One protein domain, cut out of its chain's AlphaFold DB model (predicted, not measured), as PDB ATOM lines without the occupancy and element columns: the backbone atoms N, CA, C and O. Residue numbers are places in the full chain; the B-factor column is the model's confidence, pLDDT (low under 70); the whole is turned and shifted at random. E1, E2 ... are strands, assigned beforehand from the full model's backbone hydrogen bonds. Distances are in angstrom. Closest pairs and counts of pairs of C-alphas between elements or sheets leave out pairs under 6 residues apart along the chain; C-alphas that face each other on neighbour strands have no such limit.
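This is residues 459 to 520 and 527 to 539 of the 569 residues of the protein "(salmon louse) hypothetical protein" of Lepeophtheirus salmonis (UniProt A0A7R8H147). With little regular structure, the printed part has two lobes: a strongly twisted sheet, E1 - E2 - E3, and a small strand pair, E4 - E5. Its 75 residues hold five named strands, E1 to E5 in chain order, both sheets antiparallel: all strand, though only 26 residues are in named elements. It is loose, with radius of gyration of the C-alphas 15.1 A, spanning 49 by 27 by 25 A.

E1, residues 461 to 465, and E2, residues 475 to 482, form a hairpin, N 462 and O 481 being 2.8 A apart. E2 bends by 52 degrees at residue 479. E2 and E3, residues 493 to 499, form another, with N 478 and O 496 2.9 A apart; E1, E2 and E3 are a meander, each strand the antiparallel neighbour of the one before. E4, residues 510 to 512, is antiparallel to E5, residues 531 to 533, with N 511 and O 532 2.8 A apart. E4 and E5 are apart from E1, E2 and E3.

E1 begins at C-alpha 461 (119.222, 164.521, 109.583). E2 is 20.9 A long, E3 19.2 A. E5 ends at C-alpha 533 (119.349, 158.956, 97.464).

Residues 521 to 526 are not printed; C-alphas 520 and 527 are 11.0 A apart. No link printed whole is long. pLDDT is under 70 at 18 residues, among them 534 to 539.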
ATOM      1  N   GLU A 459     121.950 163.851 104.849       93.56
ATOM      2  CA  GLU A 459     122.728 162.786 105.482       93.56
ATOM      3  C   GLU A 459     122.999 163.010 106.980       93.56
ATOM      4  O   GLU A 459     123.273 162.055 107.702       93.56
ATOM      5  N   CYS A 460     122.863 164.246 107.466       96.69
ATOM      6  CA  CYS A 460     123.025 164.603 108.878       96.69
ATOM      7  C   CYS A 460     121.696 164.638 109.663       96.69
ATOM      8  O   CYS A 460     121.686 164.881 110.877       96.69
ATOM      9  N   LEU A 461     120.558 164.423 108.994       96.12
ATOM     10  CA  LEU A 461     119.222 164.521 109.583       96.12
ATOM     11  C   LEU A 461     118.712 163.125 109.955       96.12
ATOM     12  O   LEU A 461     118.578 162.256 109.101       96.12
ATOM     13  N   ALA A 462     118.385 162.922 111.231       96.31
ATOM     14  CA  ALA A 462     117.871 161.646 111.729       96.31
ATOM     15  C   ALA A 462     116.468 161.330 111.199       96.31
ATOM     16  O   ALA A 462     116.105 160.164 111.057       96.31
ATOM     17  N   TRP A 463     115.668 162.367 110.942       96.56
ATOM     18  CA  TRP A 463     114.376 162.273 110.270       96.56
ATOM     19  C   TRP A 463     113.894 163.648 109.795       96.56
ATOM     20  O   TRP A 463     114.256 164.683 110.360       96.56
ATOM     21  N   CYS A 464     113.016 163.641 108.793       96.88
ATOM     22  CA  CYS A 464     112.203 164.783 108.387       96.88
ATOM     23  C   CYS A 464     110.747 164.334 108.236       96.88
ATOM     24  O   CYS A 464     110.457 163.389 107.504       96.88
ATOM     25  N   HIS A 465     109.827 165.010 108.920       95.81
ATOM     26  CA  HIS A 465     108.396 164.820 108.732       95.81
ATOM     27  C   HIS A 465     107.918 165.699 107.570       95.81
ATOM     28  O   HIS A 465     107.752 166.911 107.725       95.81
ATOM     29  N   CYS A 466     107.736 165.081 106.404       94.00
ATOM     30  CA  CYS A 466     107.201 165.722 105.206       94.00
ATOM     31  C   CYS A 466     105.666 165.580 105.168       94.00
ATOM     32  O   CYS A 466     105.179 164.448 105.248       94.00
ATOM     33  N   PRO A 467     104.896 166.674 105.010       92.44
ATOM     34  CA  PRO A 467     103.446 166.601 104.835       92.44
ATOM     35  C   PRO A 467     103.059 165.830 103.562       92.44
ATOM     36  O   PRO A 467     103.601 166.080 102.482       92.44
ATOM     37  N   GLY A 468     102.121 164.885 103.685       89.00
ATOM     38  CA  GLY A 468     101.668 164.026 102.577       89.00
ATOM     39  C   GLY A 468     100.740 164.713 101.566       89.00
ATOM     40  O   GLY A 468     100.405 164.128 100.542       89.00
ATOM     41  N   ASP A 469     100.330 165.946 101.851       91.62
ATOM     42  CA  ASP A 469      99.510 166.835 101.027       91.62
ATOM     43  C   ASP A 469     100.347 167.796 100.154       91.62
ATOM     44  O   ASP A 469      99.813 168.751  99.586       91.62
ATOM     45  N   CYS A 470     101.657 167.547 100.012       91.94
ATOM     46  CA  CYS A 470     102.525 168.386  99.190       91.94
ATOM     47  C   CYS A 470     102.128 168.362  97.699       91.94
ATOM     48  O   CYS A 470     101.867 167.317  97.100       91.94
ATOM     49  N   ILE A 471     102.085 169.545  97.081       93.38
ATOM     50  CA  ILE A 471     101.777 169.704  95.655       93.38
ATOM     51  C   ILE A 471     103.057 169.455  94.858       93.38
ATOM     52  O   ILE A 471     104.041 170.159  95.069       93.38
ATOM     53  N   TYR A 472     103.039 168.506  93.919       93.00
ATOM     54  CA  TYR A 472     104.188 168.207  93.055       93.00
ATOM     55  C   TYR A 472     104.736 169.467  92.350       93.00
ATOM     56  O   TYR A 472     103.981 170.251  91.773       93.00
ATOM     57  N   GLY A 473     106.056 169.662  92.413       91.19
ATOM     58  CA  GLY A 473     106.769 170.856  91.946       91.19
ATOM     59  C   GLY A 473     106.660 172.078  92.873       91.19
ATOM     60  O   GLY A 473     107.382 173.055  92.685       91.19
ATOM     61  N   GLY A 474     105.787 172.039  93.881       95.81
ATOM     62  CA  GLY A 474     105.639 173.077  94.895       95.81
ATOM     63  C   GLY A 474     106.659 172.947  96.027       95.81
ATOM     64  O   GLY A 474     107.124 171.855  96.356       95.81
ATOM     65  N   GLN A 475     106.980 174.077  96.659       96.31
ATOM     66  CA  GLN A 475     107.731 174.090  97.914       96.31
ATOM     67  C   GLN A 475     106.815 173.737  99.091       96.31
ATOM     68  O   GLN A 475     105.649 174.132  99.137       96.31
ATOM     69  N   THR A 476     107.332 172.994 100.061       96.31
ATOM     70  CA  THR A 476     106.639 172.607 101.297       96.31
ATOM     71  C   THR A 476     107.644 172.622 102.453       96.31
ATOM     72  O   THR A 476     108.845 172.473 102.237       96.31
ATOM     73  N   ASN A 477     107.181 172.855 103.684       96.81
ATOM     74  CA  ASN A 477     108.029 172.781 104.876       96.81
ATOM     75  C   ASN A 477     107.991 171.363 105.454       96.81
ATOM     76  O   ASN A 477     106.910 170.865 105.761       96.81
ATOM     77  N   ALA A 478     109.154 170.741 105.642       96.75
ATOM     78  CA  ALA A 478     109.308 169.529 106.442       96.75
ATOM     79  C   ALA A 478     109.873 169.883 107.819       96.75
ATOM     80  O   ALA A 478     110.805 170.684 107.915       96.75
ATOM     81  N   THR A 479     109.358 169.255 108.875       97.88
ATOM     82  CA  THR A 479     109.933 169.380 110.223       97.88
ATOM     83  C   THR A 479     111.058 168.359 110.362       97.88
ATOM     84  O   THR A 479     110.794 167.163 110.469       97.88
ATOM     85  N   CYS A 480     112.307 168.814 110.327       98.12
ATOM     86  CA  CYS A 480     113.504 167.978 110.380       98.12
ATOM     87  C   CYS A 480     114.163 167.999 111.762       98.12
ATOM     88  O   CYS A 480     114.043 168.976 112.503       98.12
ATOM     89  N   ASN A 481     114.888 166.928 112.089       98.31
ATOM     90  CA  ASN A 481     115.656 166.798 113.323       98.31
ATOM     91  C   ASN A 481     117.054 166.217 113.046       98.31
ATOM     92  O   ASN A 481     117.184 165.211 112.347       98.31
ATOM     93  N   VAL A 482     118.102 166.845 113.583       98.00
ATOM     94  CA  VAL A 482     119.507 166.417 113.422       98.00
ATOM     95  C   VAL A 482     119.806 165.171 114.266       98.00
ATOM     96  O   VAL A 482     119.257 165.007 115.358       98.00
ATOM     97  N   HIS A 483     120.726 164.308 113.819       96.38
ATOM     98  CA  HIS A 483     121.257 163.242 114.679       96.38
ATOM     99  C   HIS A 483     121.780 163.786 116.024       96.38
ATOM    100  O   HIS A 483     122.449 164.821 116.115       96.38
ATOM    101  N   HIS A 484     121.470 163.067 117.105       95.81
ATOM    102  CA  HIS A 484     121.774 163.508 118.467       95.81
ATOM    103  C   HIS A 484     123.287 163.638 118.726       95.81
ATOM    104  O   HIS A 484     123.688 164.547 119.450       95.81
ATOM    105  N   GLU A 485     124.106 162.818 118.063       95.25
ATOM    106  CA  GLU A 485     125.576 162.827 118.126       95.25
ATOM    107  C   GLU A 485     126.227 164.065 117.470       95.25
ATOM    108  O   GLU A 485     127.267 164.542 117.924       95.25
ATOM    109  N   ILE A 486     125.614 164.617 116.414       95.94
ATOM    110  CA  ILE A 486     126.206 165.702 115.613       95.94
ATOM    111  C   ILE A 486     126.176 167.015 116.399       95.94
ATOM    112  O   ILE A 486     125.133 167.416 116.916       95.94
ATOM    113  N   HIS A 487     127.304 167.719 116.459       96.62
ATOM    114  CA  HIS A 487     127.393 169.037 117.085       96.62
ATOM    115  C   HIS A 487     127.241 170.140 116.032       96.62
ATOM    116  O   HIS A 487     128.128 170.360 115.212       96.62
ATOM    117  N   CYS A 488     126.101 170.826 116.064       97.56
ATOM    118  CA  CYS A 488     125.726 171.906 115.156       97.56
ATOM    119  C   CYS A 488     125.166 173.093 115.949       97.56
ATOM    120  O   CYS A 488     124.706 172.926 117.080       97.56
ATOM    121  N   GLU A 489     125.204 174.288 115.364       98.12
ATOM    122  CA  GLU A 489     124.761 175.514 116.033       98.12
ATOM    123  C   GLU A 489     123.260 175.782 115.839       98.12
ATOM    124  O   GLU A 489     122.718 175.686 114.735       98.12
ATOM    125  N   GLY A 490     122.577 176.165 116.921       97.81
ATOM    126  CA  GLY A 490     121.144 176.468 116.919       97.81
ATOM    127  C   GLY A 490     120.240 175.263 117.234       97.81
ATOM    128  O   GLY A 490     120.676 174.295 117.862       97.81
ATOM    129  N   PRO A 491     118.942 175.324 116.882       98.12
ATOM    130  CA  PRO A 491     117.980 174.292 117.253       98.12
ATOM    131  C   PRO A 491     118.143 173.029 116.395       98.12
ATOM    132  O   PRO A 491     118.086 173.091 115.168       98.12
ATOM    133  N   LYS A 492     118.275 171.862 117.044       97.88
ATOM    134  CA  LYS A 492     118.340 170.560 116.352       97.88
ATOM    135  C   LYS A 492     117.047 170.189 115.620       97.88
ATOM    136  O   LYS A 492     117.126 169.490 114.617       97.88
ATOM    137  N   THR A 493     115.896 170.688 116.074       98.19
ATOM    138  CA  THR A 493     114.611 170.564 115.369       98.19
ATOM    139  C   THR A 493     114.293 171.868 114.647       98.19
ATOM    140  O   THR A 493     114.205 172.917 115.287       98.19
ATOM    141  N   PHE A 494     114.097 171.822 113.330       98.12
ATOM    142  CA  PHE A 494     113.850 173.005 112.503       98.12
ATOM    143  C   PHE A 494     113.000 172.670 111.270       98.12
ATOM    144  O   PHE A 494     112.925 171.521 110.840       98.12
ATOM    145  N   ASN A 495     112.385 173.689 110.665       97.56
ATOM    146  CA  ASN A 495     111.638 173.523 109.420       97.56
ATOM    147  C   ASN A 495     112.567 173.751 108.220       97.56
ATOM    148  O   ASN A 495     113.194 174.807 108.127       97.56
ATOM    149  N   LYS A 496     112.638 172.784 107.301       96.25
ATOM    150  CA  LYS A 496     113.391 172.887 106.043       96.25
ATOM    151  C   LYS A 496     112.418 172.972 104.868       96.25
ATOM    152  O   LYS A 496     111.504 172.154 104.762       96.25
ATOM    153  N   LEU A 497     112.618 173.946 103.980       95.62
ATOM    154  CA  LEU A 497     111.903 173.997 102.705       95.62
ATOM    155  C   LEU A 497     112.440 172.898 101.782       95.62
ATOM    156  O   LEU A 497     113.647 172.805 101.565       95.62
ATOM    157  N   PHE A 498     111.538 172.096 101.222       92.38
ATOM    158  CA  PHE A 498     111.829 171.097 100.196       92.38
ATOM    159  C   PHE A 498     110.874 171.271  99.012       92.38
ATOM    160  O   PHE A 498     109.744 171.731  99.183       92.38
ATOM    161  N   THR A 499     111.311 170.895  97.811       93.62
ATOM    162  CA  THR A 499     110.422 170.793  96.645       93.62
ATOM    163  C   THR A 499     109.821 169.394  96.610       93.62
ATOM    164  O   THR A 499     110.549 168.403  96.616       93.62
ATOM    165  N   CYS A 500     108.496 169.305  96.572       92.50
ATOM    166  CA  CYS A 500     107.766 168.046  96.474       92.50
ATOM    167  C   CYS A 500     108.000 167.415  95.087       92.50
ATOM    168  O   CYS A 500     107.525 167.944  94.082       92.50
ATOM    169  N   GLN A 501     108.736 166.304  95.018       88.50
ATOM    170  CA  GLN A 501     109.036 165.576  93.777       88.50
ATOM    171  C   GLN A 501     108.749 164.075  93.935       88.50
ATOM    172  O   GLN A 501     108.786 163.545  95.045       88.50
ATOM    173  N   TYR A 502     108.487 163.375  92.828       79.25
ATOM    174  CA  TYR A 502     108.360 161.918  92.826       79.25
ATOM    175  C   TYR A 502     109.722 161.255  92.572       79.25
ATOM    176  O   TYR A 502     110.363 161.532  91.561       79.25
ATOM    177  N   CYS A 503     110.132 160.314  93.430       73.62
ATOM    178  CA  CYS A 503     111.457 159.671  93.371       73.62
ATOM    179  C   CYS A 503     111.778 158.981  92.028       73.62
ATOM    180  O   CYS A 503     112.944 158.803  91.698       73.62
ATOM    181  N   TYR A 504     110.762 158.598  91.246       76.31
ATOM    182  CA  TYR A 504     110.933 157.963  89.932       76.31
ATOM    183  C   TYR A 504     111.197 158.952  88.776       76.31
ATOM    184  O   TYR A 504     111.338 158.518  87.635       76.31
ATOM    185  N   GLN A 505     111.226 160.268  89.034       66.88
ATOM    186  CA  GLN A 505     111.365 161.306  87.998       66.88
ATOM    187  C   GLN A 505     112.750 161.972  87.934       66.88
ATOM    188  O   GLN A 505     113.045 162.619  86.931       66.88
ATOM    189  N   GLU A 506     113.623 161.757  88.923       65.44
ATOM    190  CA  GLU A 506     115.052 162.104  88.852       65.44
ATOM    191  C   GLU A 506     115.898 160.825  88.651       65.44
ATOM    192  O   GLU A 506     116.417 160.263  89.620       65.44
ATOM    193  N   PRO A 507     116.068 160.334  87.407       57.19
ATOM    194  CA  PRO A 507     116.691 159.032  87.127       57.19
ATOM    195  C   PRO A 507     118.196 158.951  87.442       57.19
ATOM    196  O   PRO A 507     118.792 157.892  87.273       57.19
ATOM    197  N   THR A 508     118.830 160.049  87.859       64.38
ATOM    198  CA  THR A 508     120.266 160.123  88.181       64.38
ATOM    199  C   THR A 508     120.571 160.035  89.675       64.38
ATOM    200  O   THR A 508     121.705 159.733  90.037       64.38
ATOM    201  N   ASN A 509     119.594 160.323  90.542       67.25
ATOM    202  CA  ASN A 509     119.858 160.673  91.944       67.25
ATOM    203  C   ASN A 509     119.368 159.621  92.952       67.25
ATOM    204  O   ASN A 509     119.718 159.704  94.129       67.25
ATOM    205  N   TYR A 510     118.586 158.626  92.521       71.56
ATOM    206  CA  TYR A 510     117.938 157.651  93.402       71.56
ATOM    207  C   TYR A 510     118.230 156.211  92.974       71.56
ATOM    208  O   TYR A 510     118.035 155.844  91.818       71.56
ATOM    209  N   VAL A 511     118.621 155.369  93.932       76.19
ATOM    210  CA  VAL A 511     118.632 153.910  93.784       76.19
ATOM    211  C   VAL A 511     117.363 153.375  94.441       76.19
ATOM    212  O   VAL A 511     117.251 153.311  95.664       76.19
ATOM    213  N   CYS A 512     116.376 153.019  93.625       76.56
ATOM    214  CA  CYS A 512     115.163 152.357  94.092       76.56
ATOM    215  C   CYS A 512     115.346 150.839  94.117       76.56
ATOM    216  O   CYS A 512     115.934 150.258  93.208       76.56
ATOM    217  N   SER A 513     114.808 150.177  95.143       81.12
ATOM    218  CA  SER A 513     114.730 148.719  95.187       81.12
ATOM    219  C   SER A 513     113.784 148.222  94.087       81.12
ATOM    220  O   SER A 513     112.561 148.282  94.254       81.12
ATOM    221  N   GLU A 514     114.327 147.745  92.968       73.56
ATOM    222  CA  GLU A 514     113.542 147.152  91.883       73.56
ATOM    223  C   GLU A 514     112.889 145.843  92.349       73.56
ATOM    224  O   GLU A 514     113.513 144.781  92.377       73.56
ATOM    225  N   LYS A 515     111.601 145.901  92.705       68.25
ATOM    226  CA  LYS A 515     110.768 144.705  92.844       68.25
ATOM    227  C   LYS A 515     110.246 144.330  91.462       68.25
ATOM    228  O   LYS A 515     109.137 144.700  91.096       68.25
ATOM    229  N   LEU A 516     111.071 143.620  90.694       61.66
ATOM    230  CA  LEU A 516     110.709 143.152  89.350       61.66
ATOM    231  C   LEU A 516     109.617 142.066  89.357       61.66
ATOM    232  O   LEU A 516     109.014 141.824  88.313       61.66
ATOM    233  N   ASP A 517     109.291 141.499  90.526       61.66
ATOM    234  CA  ASP A 517     108.106 140.662  90.778       61.66
ATOM    235  C   ASP A 517     106.797 141.490  90.764       61.66
ATOM    236  O   ASP A 517     105.972 141.437  91.680       61.66
ATOM    237  N   CYS A 518     106.595 142.275  89.705       54.19
ATOM    238  CA  CYS A 518     105.332 142.930  89.373       54.19
ATOM    239  C   CYS A 518     104.363 141.913  88.754       54.19
ATOM    240  O   CYS A 518     103.945 142.043  87.601       54.19
ATOM    241  N   ASP A 519     104.011 140.891  89.531       62.22
ATOM    242  CA  ASP A 519     102.971 139.937  89.168       62.22
ATOM    243  C   ASP A 519     101.644 140.697  89.010       62.22
ATOM    244  O   ASP A 519     101.105 141.244  89.975       62.22
ATOM    245  N   ALA A 520     101.087 140.733  87.797       57.62
ATOM    246  CA  ALA A 520      99.870 141.497  87.473       57.62
ATOM    247  C   ALA A 520      98.584 140.957  88.149       57.62
ATOM    248  O   ALA A 520      97.476 141.405  87.853       57.62
ATOM    249  N   TYR A 527     102.536 150.202  93.393       68.12
ATOM    250  CA  TYR A 527     103.940 149.799  93.471       68.12
ATOM    251  C   TYR A 527     104.676 150.557  94.590       68.12
ATOM    252  O   TYR A 527     105.072 151.712  94.426       68.12
ATOM    253  N   LEU A 528     104.871 149.893  95.733       70.62
ATOM    254  CA  LEU A 528     105.694 150.381  96.844       70.62
ATOM    255  C   LEU A 528     107.137 149.870  96.719       70.62
ATOM    256  O   LEU A 528     107.409 148.676  96.893       70.62
ATOM    257  N   SER A 529     108.064 150.798  96.476       74.00
ATOM    258  CA  SER A 529     109.512 150.568  96.461       74.00
ATOM    259  C   SER A 529     110.225 151.496  97.442       74.00
ATOM    260  O   SER A 529     109.782 152.618  97.688       74.00
ATOM    261  N   ASN A 530     111.340 151.023  98.000       76.38
ATOM    262  CA  ASN A 530     112.192 151.827  98.867       76.38
ATOM    263  C   ASN A 530     113.274 152.475  98.000       76.38
ATOM    264  O   ASN A 530     114.095 151.766  97.418       76.38
ATOM    265  N   CYS A 531     113.280 153.804  97.914       76.19
ATOM    266  CA  CYS A 531     114.300 154.560  97.189       76.19
ATOM    267  C   CYS A 531     115.268 155.233  98.159       76.19
ATOM    268  O   CYS A 531     114.841 155.960  99.054       76.19
ATOM    269  N   THR A 532     116.567 155.018  97.961       76.50
ATOM    270  CA  THR A 532     117.635 155.744  98.654       76.50
ATOM    271  C   THR A 532     118.253 156.773  97.713       76.50
ATOM    272  O   THR A 532     118.424 156.517  96.522       76.50
ATOM    273  N   VAL A 533     118.587 157.958  98.230       74.56
ATOM    274  CA  VAL A 533     119.349 158.956  97.464       74.56
ATOM    275  C   VAL A 533     120.778 158.441  97.301       74.56
ATOM    276  O   VAL A 533     121.425 158.091  98.289       74.56
ATOM    277  N   SER A 534     121.284 158.400  96.071       61.66
ATOM    278  CA  SER A 534     122.691 158.107  95.809       61.66
ATOM    279  C   SER A 534     123.495 159.398  95.992       61.66
ATOM    280  O   SER A 534     123.275 160.377  95.277       61.66
ATOM    281  N   GLN A 535     124.417 159.411  96.957       57.84
ATOM    282  CA  GLN A 535     125.179 160.614  97.330       57.84
ATOM    283  C   GLN A 535     126.009 161.177  96.159       57.84
ATOM    284  O   GLN A 535     126.181 162.387  96.045       57.84
ATOM    285  N   ASN A 536     126.423 160.315  95.227       51.62
ATOM    286  CA  ASN A 536     127.272 160.654  94.081       51.62
ATOM    287  C   ASN A 536     126.591 161.538  93.010       51.62
ATOM    288  O   ASN A 536     127.256 161.958  92.066       51.62
ATOM    289  N   GLY A 537     125.279 161.795  93.102       45.47
ATOM    290  CA  GLY A 537     124.537 162.545  92.076       45.47
ATOM    291  C   GLY A 537     124.845 164.049  92.034       45.47
ATOM    292  O   GLY A 537     124.748 164.665  90.974       45.47
ATOM    293  N   ILE A 538     125.236 164.647  93.166       48.75
ATOM    294  CA  ILE A 538     125.344 166.111  93.308       48.75
ATOM    295  C   ILE A 538     126.668 166.644  92.733       48.75
ATOM    296  O   ILE A 538     126.668 167.636  92.002       48.75
ATOM    297  N   ASP A 539     127.782 165.946  92.967       47.75
ATOM    298  CA  ASP A 539     129.109 166.354  92.473       47.75
ATOM    299  C   ASP A 539     129.243 166.258  90.939       47.75
ATOM    300  O   ASP A 539     130.112 166.892  90.339       47.75
TER     301      ASP A 539